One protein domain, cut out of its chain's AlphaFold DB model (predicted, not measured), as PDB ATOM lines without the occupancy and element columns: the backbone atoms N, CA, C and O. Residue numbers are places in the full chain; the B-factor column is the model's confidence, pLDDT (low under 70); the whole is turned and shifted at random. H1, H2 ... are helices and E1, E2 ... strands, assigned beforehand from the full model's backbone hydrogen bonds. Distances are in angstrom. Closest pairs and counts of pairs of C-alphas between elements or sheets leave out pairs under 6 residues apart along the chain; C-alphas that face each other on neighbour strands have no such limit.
ATOM      1  N   PHE A 201      15.328  -6.693  -5.380       45.50
ATOM      2  CA  PHE A 201      15.368  -7.806  -6.349       45.50
ATOM      3  C   PHE A 201      16.374  -7.616  -7.503       45.50
ATOM      4  O   PHE A 201      16.408  -8.414  -8.443       45.50
ATOM      5  N   SER A 202      17.231  -6.593  -7.442       45.62
ATOM      6  CA  SER A 202      18.449  -6.572  -8.257       45.62
ATOM      7  C   SER A 202      19.459  -7.588  -7.697       45.62
ATOM      8  O   SER A 202      19.487  -7.857  -6.500       45.62
ATOM      9  N   ARG A 203      20.260  -8.211  -8.571       42.06
ATOM     10  CA  ARG A 203      21.106  -9.404  -8.317       42.06
ATOM     11  C   ARG A 203      22.082  -9.345  -7.118       42.06
ATOM     12  O   ARG A 203      22.768 -10.332  -6.875       42.06
ATOM     13  N   GLU A 204      22.162  -8.243  -6.379       42.19
ATOM     14  CA  GLU A 204      23.117  -8.020  -5.287       42.19
ATOM     15  C   GLU A 204      22.592  -8.379  -3.881       42.19
ATOM     16  O   GLU A 204      23.397  -8.516  -2.964       42.19
ATOM     17  N   ALA A 205      21.294  -8.641  -3.683       44.28
ATOM     18  CA  ALA A 205      20.720  -8.916  -2.350       44.28
ATOM     19  C   ALA A 205      20.952 -10.343  -1.800       44.28
ATOM     20  O   ALA A 205      20.290 -10.783  -0.865       44.28
ATOM     21  N   ALA A 206      21.909 -11.101  -2.342       45.59
ATOM     22  CA  ALA A 206      22.158 -12.496  -1.960       45.59
ATOM     23  C   ALA A 206      22.685 -12.699  -0.515       45.59
ATOM     24  O   ALA A 206      22.996 -13.834  -0.147       45.59
ATOM     25  N   ALA A 207      22.772 -11.639   0.296       52.53
ATOM     26  CA  ALA A 207      23.305 -11.645   1.660       52.53
ATOM     27  C   ALA A 207      22.339 -11.094   2.734       52.53
ATOM     28  O   ALA A 207      22.783 -10.838   3.852       52.53
ATOM     29  N   THR A 208      21.050 -10.902   2.433       62.94
ATOM     30  CA  THR A 208      20.059 -10.390   3.401       62.94
ATOM     31  C   THR A 208      19.108 -11.487   3.902       62.94
ATOM     32  O   THR A 208      18.862 -12.486   3.223       62.94
ATOM     33  N   GLU A 209      18.562 -11.299   5.107       62.50
ATOM     34  CA  GLU A 209      17.532 -12.140   5.752       62.50
ATOM     35  C   GLU A 209      16.309 -12.382   4.839       62.50
ATOM     36  O   GLU A 209      15.719 -13.459   4.792       62.50
ATOM     37  N   GLU A 210      16.019 -11.414   3.979       62.44
ATOM     38  CA  GLU A 210      14.958 -11.427   2.971       62.44
ATOM     39  C   GLU A 210      15.175 -12.484   1.881       62.44
ATOM     40  O   GLU A 210      14.235 -13.152   1.438       62.44
ATOM     41  N   ALA A 211      16.429 -12.679   1.460       66.69
ATOM     42  CA  ALA A 211      16.782 -13.720   0.507       66.69
ATOM     43  C   ALA A 211      16.610 -15.113   1.128       66.69
ATOM     44  O   ALA A 211      16.299 -16.065   0.410       66.69
ATOM     45  N   ALA A 212      16.784 -15.243   2.448       71.12
ATOM     46  CA  ALA A 212      16.495 -16.480   3.166       71.12
ATOM     47  C   ALA A 212      14.981 -16.745   3.235       71.12
ATOM     48  O   ALA A 212      14.564 -17.858   2.907       71.12
ATOM     49  N   LEU A 213      14.164 -15.724   3.531       71.56
ATOM     50  CA  LEU A 213      12.695 -15.813   3.521       71.56
ATOM     51  C   LEU A 213      12.158 -16.222   2.144       71.56
ATOM     52  O   LEU A 213      11.372 -17.164   2.039       71.56
ATOM     53  N   CYS A 214      12.633 -15.585   1.071       72.56
ATOM     54  CA  CYS A 214      12.229 -15.937  -0.292       72.56
ATOM     55  C   CYS A 214      12.647 -17.368  -0.665       72.56
ATOM     56  O   CYS A 214      11.867 -18.106  -1.266       72.56
ATOM     57  N   LYS A 215      13.861 -17.796  -0.288       75.38
ATOM     58  CA  LYS A 215      14.314 -19.182  -0.504       75.38
ATOM     59  C   LYS A 215      13.471 -20.186   0.282       75.38
ATOM     60  O   LYS A 215      13.154 -21.244  -0.252       75.38
ATOM     61  N   ALA A 216      13.117 -19.889   1.532       76.94
ATOM     62  CA  ALA A 216      12.240 -20.739   2.334       76.94
ATOM     63  C   ALA A 216      10.847 -20.850   1.699       76.94
ATOM     64  O   ALA A 216      10.369 -21.959   1.469       76.94
ATOM     65  N   PHE A 217      10.257 -19.721   1.302       81.88
ATOM     66  CA  PHE A 217       8.984 -19.675   0.587       81.88
ATOM     67  C   PHE A 217       8.999 -20.537  -0.687       81.88
ATOM     68  O   PHE A 217       8.107 -21.362  -0.884       81.88
ATOM     69  N   PHE A 218      10.030 -20.420  -1.531       80.12
ATOM     70  CA  PHE A 218      10.106 -21.212  -2.762       80.12
ATOM     71  C   PHE A 218      10.390 -22.689  -2.533       80.12
ATOM     72  O   PHE A 218       9.796 -23.499  -3.233       80.12
ATOM     73  N   ARG A 219      11.202 -23.062  -1.535       78.56
ATOM     74  CA  ARG A 219      11.353 -24.477  -1.151       78.56
ATOM     75  C   ARG A 219       9.997 -25.100  -0.804       78.56
ATOM     76  O   ARG A 219       9.713 -26.227  -1.199       78.56
ATOM     77  N   ARG A 220       9.131 -24.344  -0.121       73.56
ATOM     78  CA  ARG A 220       7.771 -24.777   0.230       73.56
ATOM     79  C   ARG A 220       6.830 -24.815  -0.983       73.56
ATOM     80  O   ARG A 220       6.055 -25.759  -1.122       73.56
ATOM     81  N   ALA A 221       6.938 -23.843  -1.891       73.19
ATOM     82  CA  ALA A 221       6.224 -23.864  -3.170       73.19
ATOM     83  C   ALA A 221       6.626 -25.080  -4.032       73.19
ATOM     84  O   ALA A 221       5.760 -25.783  -4.545       73.19
ATOM     85  N   GLU A 222       7.927 -25.372  -4.129       71.19
ATOM     86  CA  GLU A 222       8.509 -26.519  -4.848       71.19
ATOM     87  C   GLU A 222       8.055 -27.865  -4.285       71.19
ATOM     88  O   GLU A 222       7.831 -28.805  -5.046       71.19
ATOM     89  N   ALA A 223       7.849 -27.947  -2.969       70.88
ATOM     90  CA  ALA A 223       7.259 -29.114  -2.317       70.88
ATOM     91  C   ALA A 223       5.764 -29.314  -2.654       70.88
ATOM     92  O   ALA A 223       5.143 -30.260  -2.173       70.88
ATOM     93  N   GLY A 224       5.169 -28.436  -3.470       60.25
ATOM     94  CA  GLY A 224       3.773 -28.508  -3.896       60.25
ATOM     95  C   GLY A 224       2.776 -28.046  -2.835       60.25
ATOM     96  O   GLY A 224       1.571 -28.146  -3.058       60.25
ATOM     97  N   MET A 225       3.245 -27.503  -1.706       61.91
ATOM     98  CA  MET A 225       2.387 -27.136  -0.571       61.91
ATOM     99  C   MET A 225       1.474 -25.941  -0.864       61.91
ATOM    100  O   MET A 225       0.472 -25.749  -0.187       61.91
ATOM    101  N   LEU A 226       1.793 -25.159  -1.899       67.19
ATOM    102  CA  LEU A 226       1.051 -23.953  -2.277       67.19
ATOM    103  C   LEU A 226       0.274 -24.101  -3.591       67.19
ATOM    104  O   LEU A 226      -0.363 -23.148  -4.040       67.19
ATOM    105  N   GLY A 227       0.347 -25.272  -4.235       68.25
ATOM    106  CA  GLY A 227      -0.373 -25.547  -5.480       68.25
ATOM    107  C   GLY A 227       0.038 -24.681  -6.680       68.25
ATOM    108  O   GLY A 227      -0.748 -24.553  -7.620       68.25
ATOM    109  N   PHE A 228       1.235 -24.078  -6.675       73.69
ATOM    110  CA  PHE A 228       1.764 -23.318  -7.811       73.69
ATOM    111  C   PHE A 228       3.239 -23.635  -8.091       73.69
ATOM    112  O   PHE A 228       4.007 -23.926  -7.178       73.69
ATOM    113  N   ASP A 229       3.637 -23.522  -9.362       77.25
ATOM    114  CA  ASP A 229       5.035 -23.684  -9.774       77.25
ATOM    115  C   ASP A 229       5.853 -22.450  -9.373       77.25
ATOM    116  O   ASP A 229       5.468 -21.337  -9.761       77.25
ATOM    117  N   PRO A 230       7.009 -22.584  -8.706       77.69
ATOM    118  CA  PRO A 230       7.859 -21.438  -8.390       77.69
ATOM    119  C   PRO A 230       8.273 -20.672  -9.668       77.69
ATOM    120  O   PRO A 230       8.418 -21.269 -10.745       77.69
ATOM    121  N   PRO A 231       8.440 -19.339  -9.602       78.62
ATOM    122  CA  PRO A 231       9.003 -18.551 -10.691       78.62
ATOM    123  C   PRO A 231      10.426 -19.028 -11.005       78.62
ATOM    124  O   PRO A 231      11.206 -19.331 -10.107       78.62
ATOM    125  N   ARG A 232      10.775 -19.093 -12.295       76.94
ATOM    126  CA  ARG A 232      12.098 -19.562 -12.748       76.94
ATOM    127  C   ARG A 232      13.123 -18.431 -12.791       76.94
ATOM    128  O   ARG A 232      14.320 -18.684 -12.904       76.94
ATOM    129  N   SER A 233      12.650 -17.189 -12.748       75.75
ATOM    130  CA  SER A 233      13.455 -15.976 -12.820       75.75
ATOM    131  C   SER A 233      12.812 -14.839 -12.013       75.75
ATOM    132  O   SER A 233      11.627 -14.890 -11.692       75.75
ATOM    133  N   ALA A 234      13.570 -13.781 -11.719       73.06
ATOM    134  CA  ALA A 234      13.022 -12.563 -11.110       73.06
ATOM    135  C   ALA A 234      12.106 -11.764 -12.067       73.06
ATOM    136  O   ALA A 234      11.352 -10.899 -11.633       73.06
ATOM    137  N   GLU A 235      12.160 -12.041 -13.374       79.38
ATOM    138  CA  GLU A 235      11.266 -11.429 -14.365       79.38
ATOM    139  C   GLU A 235       9.880 -12.090 -14.340       79.38
ATOM    140  O   GLU A 235       8.862 -11.428 -14.565       79.38
ATOM    141  N   ASP A 236       9.839 -13.379 -13.986       82.44
ATOM    142  CA  ASP A 236       8.623 -14.183 -13.903       82.44
ATOM    143  C   ASP A 236       7.695 -13.714 -12.783       82.44
ATOM    144  O   ASP A 236       6.482 -13.833 -12.925       82.44
ATOM    145  N   ALA A 237       8.226 -13.199 -11.671       83.62
ATOM    146  CA  ALA A 237       7.411 -12.728 -10.559       83.62
ATOM    147  C   ALA A 237       8.100 -11.632  -9.738       83.62
ATOM    148  O   ALA A 237       9.298 -11.687  -9.487       83.62
ATOM    149  N   THR A 238       7.317 -10.663  -9.257       84.88
ATOM    150  CA  THR A 238       7.747  -9.776  -8.162       84.88
ATOM    151  C   THR A 238       7.179 -10.305  -6.858       84.88
ATOM    152  O   THR A 238       5.974 -10.543  -6.787       84.88
ATOM    153  N   ILE A 239       8.023 -10.446  -5.841       83.50
ATOM    154  CA  ILE A 239       7.608 -10.830  -4.493       83.50
ATOM    155  C   ILE A 239       7.918  -9.690  -3.537       83.50
ATOM    156  O   ILE A 239       8.948  -9.036  -3.660       83.50
ATOM    157  N   THR A 240       7.023  -9.445  -2.594       85.81
ATOM    158  CA  THR A 240       7.255  -8.534  -1.478       85.81
ATOM    159  C   THR A 240       6.879  -9.237  -0.187       85.81
ATOM    160  O   THR A 240       5.785  -9.787  -0.099       85.81
ATOM    161  N   ALA A 241       7.772  -9.205   0.795       86.75
ATOM    162  CA  ALA A 241       7.503  -9.653   2.153       86.75
ATOM    163  C   ALA A 241       7.271  -8.424   3.034       86.75
ATOM    164  O   ALA A 241       8.027  -7.459   2.943       86.75
ATOM    165  N   LYS A 242       6.224  -8.447   3.855       87.88
ATOM    166  CA  LYS A 242       5.883  -7.361   4.776       87.88
ATOM    167  C   LYS A 242       5.630  -7.939   6.166       87.88
ATOM    168  O   LYS A 242       4.779  -8.824   6.279       87.88
ATOM    169  N   PRO A 243       6.330  -7.479   7.214       90.44
ATOM    170  CA  PRO A 243       5.959  -7.833   8.576       90.44
ATOM    171  C   PRO A 243       4.568  -7.283   8.896       90.44
ATOM    172  O   PRO A 243       4.183  -6.233   8.383       90.44
ATOM    173  N   LEU A 244       3.814  -7.992   9.735       90.88
ATOM    174  CA  LEU A 244       2.507  -7.538  10.205       90.88
ATOM    175  C   LEU A 244       2.662  -6.871  11.582       90.88
ATOM    176  O   LEU A 244       2.925  -7.573  12.559       90.88
ATOM    177  N   PRO A 245       2.479  -5.541  11.710       87.56
ATOM    178  CA  PRO A 245       2.710  -4.833  12.976       87.56
ATOM    179  C   PRO A 245       1.822  -5.313  14.134       87.56
ATOM    180  O   PRO A 245       2.200  -5.200  15.294       87.56
ATOM    181  N   PHE A 246       0.641  -5.849  13.817       91.19
ATOM    182  CA  PHE A 246      -0.343  -6.372  14.772       91.19
ATOM    183  C   PHE A 246      -0.187  -7.867  15.082       91.19
ATOM    184  O   PHE A 246      -0.936  -8.408  15.892       91.19
ATOM    185  N   CYS A 247       0.735  -8.551  14.406       91.88
ATOM    186  CA  CYS A 247       0.920  -9.989  14.527       91.88
ATOM    187  C   CYS A 247       2.421 -10.320  14.492       91.88
ATOM    188  O   CYS A 247       2.950 -10.732  13.453       91.88
ATOM    189  N   PRO A 248       3.143 -10.079  15.605       89.44
ATOM    190  CA  PRO A 248       4.565 -10.382  15.686       89.44
ATOM    191  C   PRO A 248       4.819 -11.862  15.393       89.44
ATOM    192  O   PRO A 248       4.153 -12.739  15.937       89.44
ATOM    193  N   GLY A 249       5.795 -12.142  14.532       89.81
ATOM    194  CA  GLY A 249       6.097 -13.508  14.104       89.81
ATOM    195  C   GLY A 249       5.366 -13.948  12.837       89.81
ATOM    196  O   GLY A 249       5.688 -15.014  12.326       89.81
ATOM    197  N   ALA A 250       4.467 -13.137  12.274       91.62
ATOM    198  CA  ALA A 250       3.873 -13.389  10.965       91.62
ATOM    199  C   ALA A 250       4.331 -12.360   9.922       91.62
ATOM    200  O   ALA A 250       4.503 -11.169  10.203       91.62
ATOM    201  N   ILE A 251       4.480 -12.822   8.682       91.44
ATOM    202  CA  ILE A 251       4.743 -11.969   7.523       91.44
ATOM    203  C   ILE A 251       3.744 -12.239   6.401       91.44
ATOM    204  O   ILE A 251       3.361 -13.379   6.134       91.44
ATOM    205  N   LEU A 252       3.352 -11.174   5.710       91.62
ATOM    206  CA  LEU A 252       2.569 -11.226   4.484       91.62
ATOM    207  C   LEU A 252       3.511 -11.257   3.281       91.62
ATOM    208  O   LEU A 252       4.286 -10.329   3.051       91.62
ATOM    209  N   ILE A 253       3.403 -12.306   2.478       90.19
ATOM    210  CA  ILE A 253       4.059 -12.433   1.182       90.19
ATOM    211  C   ILE A 253       3.047 -12.084   0.095       90.19
ATOM    212  O   ILE A 253       2.050 -12.782  -0.080       90.19
ATOM    213  N   GLU A 254       3.314 -11.041  -0.684       89.00
ATOM    214  CA  GLU A 254       2.563 -10.740  -1.902       89.00
ATOM    215  C   GLU A 254       3.403 -11.103  -3.125       89.00
ATOM    216  O   GLU A 254       4.542 -10.665  -3.268       89.00
ATOM    217  N   MET A 255       2.831 -11.889  -4.033       87.69
ATOM    218  CA  MET A 255       3.454 -12.305  -5.283       87.69
ATOM    219  C   MET A 255       2.638 -11.791  -6.468       87.69
ATOM    220  O   MET A 255       1.440 -12.046  -6.580       87.69
ATOM    221  N   LEU A 256       3.302 -11.108  -7.394       89.00
ATOM    222  CA  LEU A 256       2.780 -10.757  -8.709       89.00
ATOM    223  C   LEU A 256       3.469 -11.625  -9.763       89.00
ATOM    224  O   LEU A 256       4.561 -11.291 -10.218       89.00
ATOM    225  N   ASP A 257       2.820 -12.718 -10.154       86.56
ATOM    226  CA  ASP A 257       3.273 -13.640 -11.198       86.56
ATOM    227  C   ASP A 257       2.947 -13.073 -12.588       86.56
ATOM    228  O   ASP A 257       1.788 -12.810 -12.912       86.56
ATOM    229  N   ARG A 258       3.973 -12.876 -13.415       88.06
ATOM    230  CA  ARG A 258       3.918 -12.303 -14.768       88.06
ATOM    231  C   ARG A 258       4.095 -13.336 -15.881       88.06
ATOM    232  O   ARG A 258       4.114 -12.951 -17.046       88.06
ATOM    233  N   ARG A 259       4.190 -14.634 -15.572       85.44
ATOM    234  CA  ARG A 259       4.392 -15.687 -16.590       85.44
ATOM    235  C   ARG A 259       3.203 -15.841 -17.544       85.44
ATOM    236  O   ARG A 259       3.355 -16.348 -18.651       85.44
ATOM    237  N   GLY A 260       2.009 -15.428 -17.116       83.25
ATOM    238  CA  GLY A 260       0.799 -15.433 -17.936       83.25
ATOM    239  C   GLY A 260       0.600 -14.146 -18.740       83.25
ATOM    240  O   GLY A 260       1.076 -13.078 -18.368       83.25
ATOM    241  N   SER A 261      -0.225 -14.213 -19.792       84.62
ATOM    242  CA  SER A 261      -0.668 -13.023 -20.549       84.62
ATOM    243  C   SER A 261      -1.406 -11.990 -19.689       84.62
ATOM    244  O   SER A 261      -1.530 -10.827 -20.072       84.62
ATOM    245  N   ARG A 262      -1.904 -12.415 -18.522       83.69
ATOM    246  CA  ARG A 262      -2.443 -11.562 -17.467       83.69
ATOM    247  C   ARG A 262      -1.666 -11.835 -16.182       83.69
ATOM    248  O   ARG A 262      -1.696 -12.985 -15.729       83.69
ATOM    249  N   PRO A 263      -1.015 -10.820 -15.592       86.88
ATOM    250  CA  PRO A 263      -0.366 -10.976 -14.303       86.88
ATOM    251  C   PRO A 263      -1.356 -11.454 -13.237       86.88
ATOM    252  O   PRO A 263      -2.485 -10.963 -13.171       86.88
ATOM    253  N   ARG A 264      -0.943 -12.414 -12.410       85.56
ATOM    254  CA  ARG A 264      -1.742 -12.975 -11.316       85.56
ATOM    255  C   ARG A 264      -1.172 -12.506  -9.989       85.56
ATOM    256  O   ARG A 264       0.033 -12.588  -9.773       85.56
ATOM    257  N   ARG A 265      -2.037 -12.019  -9.102       86.50
ATOM    258  CA  ARG A 265      -1.662 -11.711  -7.720       86.50
ATOM    259  C   ARG A 265      -2.009 -12.902  -6.839       86.50
ATOM    260  O   ARG A 265      -3.129 -13.396  -6.907       86.50
ATOM    261  N   ALA A 266      -1.052 -13.337  -6.039       87.56
ATOM    262  CA  ALA A 266      -1.229 -14.332  -4.996       87.56
ATOM    263  C   ALA A 266      -0.669 -13.763  -3.694       87.56
ATOM    264  O   ALA A 266       0.270 -12.966  -3.719       87.56
ATOM    265  N   ARG A 267      -1.263 -14.139  -2.568       88.88
ATOM    266  CA  ARG A 267      -0.842 -13.666  -1.253       88.88
ATOM    267  C   ARG A 267      -0.781 -14.831  -0.286       88.88
ATOM    268  O   ARG A 267      -1.597 -15.743  -0.385       88.88
ATOM    269  N   PHE A 268       0.181 -14.791   0.621       90.25
ATOM    270  CA  PHE A 268       0.437 -15.853   1.581       90.25
ATOM    271  C   PHE A 268       0.798 -15.248   2.930       90.25
ATOM    272  O   PHE A 268       1.478 -14.228   2.982       90.25
ATOM    273  N   LEU A 269       0.378 -15.894   4.005       91.00
ATOM    274  CA  LEU A 269       0.899 -15.655   5.342       91.00
ATOM    275  C   LEU A 269       1.956 -16.709   5.637       91.00
ATOM    276  O   LEU A 269       1.792 -17.862   5.250       91.00
ATOM    277  N   MET A 270       3.045 -16.316   6.283       90.38
ATOM    278  CA  MET A 270       4.129 -17.222   6.655       90.38
ATOM    279  C   MET A 270       4.657 -16.866   8.043       90.38
ATOM    280  O   MET A 270       4.592 -15.701   8.442       90.38
ATOM    281  N   SER A 271       5.196 -17.858   8.756       90.38
ATOM    282  CA  SER A 271       5.974 -17.600   9.972       90.38
ATOM    283  C   SER A 271       7.230 -16.793   9.622       90.38
ATOM    284  O   SER A 271       7.894 -17.044   8.611       90.38
ATOM    285  N   ALA A 272       7.524 -15.777  10.428       86.69
ATOM    286  CA  ALA A 272       8.746 -14.989  10.337       86.69
ATOM    287  C   ALA A 272       9.951 -15.792  10.840       86.69
ATOM    288  O   ALA A 272      11.064 -15.587  10.356       86.69
ATOM    289  N   ASP A 273       9.723 -16.704  11.792       84.75
ATOM    290  CA  ASP A 273      10.745 -17.649  12.213       84.75
ATOM    291  C   ASP A 273      10.940 -18.695  11.110       84.75
ATOM    292  O   ASP A 273      10.021 -19.408  10.709       84.75
ATOM    293  N   LEU A 274      12.157 -18.731  10.577       70.06
ATOM    294  CA  LEU A 274      12.579 -19.670   9.544       70.06
ATOM    295  C   LEU A 274      13.226 -20.930  10.123       70.06
ATOM    296  O   LEU A 274      13.864 -21.669   9.366       70.06
ATOM    297  N   SER A 275      13.129 -21.154  11.435       73.56
ATOM    298  CA  SER A 275      13.557 -22.410  12.040       73.56
ATOM    299  C   SER A 275      12.865 -23.595  11.353       73.56
ATOM    300  O   SER A 275      11.695 -23.525  10.976       73.56
ATOM    301  N   ASP A 276      13.608 -24.688  11.154       61.09
ATOM    302  CA  ASP A 276      13.128 -25.871  10.418       61.09
ATOM    303  C   ASP A 276      11.911 -26.549  11.099       61.09
ATOM    304  O   ASP A 276      11.296 -27.440  10.514       61.09
ATOM    305  N   ASP A 277      11.551 -26.135  12.320       66.88
ATOM    306  CA  ASP A 277      10.465 -26.712  13.114       66.88
ATOM    307  C   ASP A 277       9.099 -26.014  12.907       66.88
ATOM    308  O   ASP A 277       8.067 -26.629  13.193       66.88
ATOM    309  N   ASP A 278       9.048 -24.777  12.383       70.69
ATOM    310  CA  ASP A 278       7.794 -24.036  12.137       70.69
ATOM    311  C   ASP A 278       7.608 -23.657  10.656       70.69
ATOM    312  O   ASP A 278       7.778 -22.523  10.208       70.69
ATOM    313  N   ASP A 279       7.214 -24.654   9.864       74.44
ATOM    314  CA  ASP A 279       7.048 -24.568   8.408       74.44
ATOM    315  C   ASP A 279       5.716 -23.940   7.940       74.44
ATOM    316  O   ASP A 279       5.232 -24.216   6.836       74.44
ATOM    317  N   TRP A 280       5.082 -23.096   8.757       86.62
ATOM    318  CA  TRP A 280       3.739 -22.612   8.447       86.62
ATOM    319  C   TRP A 280       3.689 -21.612   7.304       86.62
ATOM    320  O   TRP A 280       4.356 -20.573   7.309       86.62
ATOM    321  N   ILE A 281       2.810 -21.919   6.357       87.38
ATOM    322  CA  ILE A 281       2.443 -21.052   5.259       87.38
ATOM    323  C   ILE A 281       0.975 -21.276   4.902       87.38
ATOM    324  O   ILE A 281       0.539 -22.411   4.731       87.38
ATOM    325  N   GLU A 282       0.222 -20.192   4.772       87.69
ATOM    326  CA  GLU A 282      -1.206 -20.220   4.472       87.69
ATOM    327  C   GLU A 282      -1.491 -19.323   3.268       87.69
ATOM    328  O   GLU A 282      -1.088 -18.159   3.232       87.69
ATOM    329  N   ALA A 283      -2.176 -19.848   2.254       88.25
ATOM    330  CA  ALA A 283      -2.570 -19.049   1.101       88.25
ATOM    331  C   ALA A 283      -3.779 -18.170   1.449       88.25
ATOM    332  O   ALA A 283      -4.803 -18.648   1.936       88.25
ATOM    333  N   MET A 284      -3.706 -16.881   1.125       87.56
ATOM    334  CA  MET A 284      -4.835 -15.973   1.300       87.56
ATOM    335  C   MET A 284      -5.851 -16.216   0.179       87.56
ATOM    336  O   MET A 284      -5.652 -15.809  -0.967       87.56
ATOM    337  N   GLY A 285      -6.943 -16.905   0.512       81.56
ATOM    338  CA  GLY A 285      -7.999 -17.307  -0.424       81.56
ATOM    339  C   GLY A 285      -9.145 -16.307  -0.599       81.56
ATOM    340  O   GLY A 285     -10.195 -16.701  -1.098       81.56
ATOM    341  N   TRP A 286      -8.980 -15.049  -0.175       84.06
ATOM    342  CA  TRP A 286     -10.048 -14.033  -0.117       84.06
ATOM    343  C   TRP A 286     -11.214 -14.377   0.823       84.06
ATOM    344  O   TRP A 286     -12.281 -13.772   0.744       84.06
ATOM    345  N   THR A 287     -11.017 -15.357   1.702       86.19
ATOM    346  CA  THR A 287     -11.973 -15.795   2.724       86.19
ATOM    347  C   THR A 287     -11.473 -15.395   4.109       86.19
ATOM    348  O   THR A 287     -10.302 -15.064   4.281       86.19
ATOM    349  N   SER A 288     -12.341 -15.452   5.122       85.81
ATOM    350  CA  SER A 288     -11.944 -15.184   6.513       85.81
ATOM    351  C   SER A 288     -11.152 -16.321   7.157       85.81
ATOM    352  O   SER A 288     -10.540 -16.115   8.200       85.81
ATOM    353  N   VAL A 289     -11.122 -17.510   6.544       87.75
ATOM    354  CA  VAL A 289     -10.474 -18.701   7.118       87.75
ATOM    355  C   VAL A 289      -8.989 -18.459   7.432       87.75
ATOM    356  O   VAL A 289      -8.615 -18.674   8.583       87.75
ATOM    357  N   PRO A 290      -8.154 -17.929   6.514       86.06
ATOM    358  CA  PRO A 290      -6.757 -17.616   6.821       86.06
ATOM    359  C   PRO A 290      -6.574 -16.627   7.976       86.06
ATOM    360  O   PRO A 290      -5.587 -16.714   8.696       86.06
ATOM    361  N   LEU A 291      -7.522 -15.707   8.189       87.12
ATOM    362  CA  LEU A 291      -7.471 -14.752   9.300       87.12
ATOM    363  C   LEU A 291      -7.765 -15.431  10.641       87.12
ATOM    364  O   LEU A 291      -7.117 -15.127  11.639       87.12
ATOM    365  N   HIS A 292      -8.706 -16.381  10.664       88.00
ATOM    366  CA  HIS A 292      -8.957 -17.204  11.847       88.00
ATOM    367  C   HIS A 292      -7.741 -18.071  12.185       88.00
ATOM    368  O   HIS A 292      -7.314 -18.083  13.333       88.00
ATOM    369  N   VAL A 293      -7.125 -18.705  11.180       88.81
ATOM    370  CA  VAL A 293      -5.892 -19.490  11.361       88.81
ATOM    371  C   VAL A 293      -4.742 -18.608  11.853       88.81
ATOM    372  O   VAL A 293      -4.010 -19.007  12.756       88.81
ATOM    373  N   LEU A 294      -4.595 -17.397  11.301       89.50
ATOM    374  CA  LEU A 294      -3.588 -16.435  11.749       89.50
ATOM    375  C   LEU A 294      -3.768 -16.100  13.235       89.50
ATOM    376  O   LEU A 294      -2.794 -16.144  13.972       89.50
ATOM    377  N   ARG A 295      -5.001 -15.827  13.674       89.19
ATOM    378  CA  ARG A 295      -5.330 -15.533  15.079       89.19
ATOM    379  C   ARG A 295      -5.135 -16.731  16.012       89.19
ATOM    380  O   ARG A 295      -4.773 -16.557  17.167       89.19
ATOM    381  N   GLU A 296      -5.422 -17.945  15.552       89.88
ATOM    382  CA  GLU A 296      -5.219 -19.155  16.360       89.88
ATOM    383  C   GLU A 296      -3.734 -19.483  16.537       89.88
ATOM    384  O   GLU A 296      -3.334 -20.008  17.575       89.88
ATOM    385  N   ARG A 297      -2.918 -19.196  15.516       90.19
ATOM    386  CA  ARG A 297      -1.491 -19.521  15.515       90.19
ATOM    387  C   ARG A 297      -0.629 -18.434  16.145       90.19
ATOM    388  O   ARG A 297       0.363 -18.754  16.796       90.19
ATOM    389  N   PHE A 298      -0.994 -17.176  15.943       89.31
ATOM    390  CA  PHE A 298      -0.253 -16.025  16.429       89.31
ATOM    391  C   PHE A 298      -1.145 -15.158  17.298       89.31
ATOM    392  O   PHE A 298      -2.323 -14.954  17.016       89.31
ATOM    393  N   ASP A 299      -0.546 -14.615  18.345       87.69
ATOM    394  CA  ASP A 299      -1.242 -13.778  19.305       87.69
ATOM    395  C   ASP A 299      -1.451 -12.380  18.701       87.69
ATOM    396  O   ASP A 299      -0.551 -11.533  18.693       87.69
ATOM    397  N   VAL A 300      -2.620 -12.175  18.090       91.06
ATOM    398  CA  VAL A 300      -3.006 -10.890  17.500       91.06
ATOM    399  C   VAL A 300      -3.353  -9.930  18.628       91.06
ATOM    400  O   VAL A 300      -4.353 -10.114  19.317       91.06
ATOM    401  N   HIS A 301      -2.542  -8.883  18.771       90.31
ATOM    402  CA  HIS A 301      -2.747  -7.826  19.760       90.31
ATOM    403  C   HIS A 301      -2.933  -6.489  19.069       90.31
ATOM    404  O   HIS A 301      -1.984  -5.877  18.568       90.31
TER     405      HIS A 301
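AT A GLANCE: This is residues 201 to 301 of the 434 residues of an uncharacterized protein of Sphingosinithalassobacter sp. zrk23 (UniProt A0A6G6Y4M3). A single twisted sheet of three long strands, E1 to E3, and one short edge strand, E4, has a helix on each face: H1 crosses one face, and H2 runs along the strands on the opposite face, over E3. A long link, residues 223 to 236, leads from H1 back to the sheet. The printed part has 101 residues, with two named helices and four named strands in the order H1 E1 E2 E3 E4 H2; the sheet's order is E1 - E2 - E3 - E4, all antiparallel. The class is mixed, helices and strands, with 49 residues, under half, in named elements. The whole is compact and rounded, with a radius of gyration of the C-alphas of 13.7 A and spans of 37 by 32 by 25 A.

IN THESE COORDINATES: H1, residues 209 to 222, begins with C-alpha 209 at (17.532, -12.140, 5.752) and is 20.0 A long. E1, residues 237 to 243, is 19.8 A long. E2, residues 250 to 257, is 22.2 A long, and E3, residues 264 to 271, is 23.1 A long. E4, residues 281 to 283, begins with C-alpha 281 at (2.443, -21.052, 5.259). H2, residues 289 to 297, is 12.3 A long and ends with C-alpha 297 at (-1.491, -19.521, 15.515).

HOW THE PARTS SIT: The four strands form a meander, each strand the antiparallel neighbour of the one before. In the hairpin E1 and E2, N 240 and O 254 are 2.8 A apart, within hydrogen-bond range. In the hairpin E2 and E3, N 253 and O 268 are within range at 2.8 A. In the hairpin E3 and E4, N 269 and O 282 are within range at 2.8 A. The sheet is twisted, its C-alphas up to 4.4 A off the best plane. The domain has three layers, helices on both faces of the sheet. H1 is on one face at a height of 9.2 A over the sheet, over E2 and E3, and runs across the strands, at 66 degrees to E2 on the local plane. The closest C-alphas of H1 and E1 are those of Glu 210 and Ala 241, 7.7 A apart. H2 is on the opposite face at a height of 9.9 A, over E3, and runs along the strands, at 8 degrees to E3 on the local plane. The closest C-alphas of E4 and H2 are those of Glu 282 and Pro 290, 6.6 A apart. H1 and H2 are apart. In H1 and H2 every O i to N i+4 pair is within hydrogen-bond range.

THE WHOLE: The C-alphas farthest apart, those of Ser 261 and His 301, are 40.7 A apart. The printed part has no cut. The link from H1 to E1 is long, and that from E4 to H2 is tight. Mean pLDDT of the printed part is 79.4; residues 201 to 211, 224 to 227 and 276 to 277 are under 70.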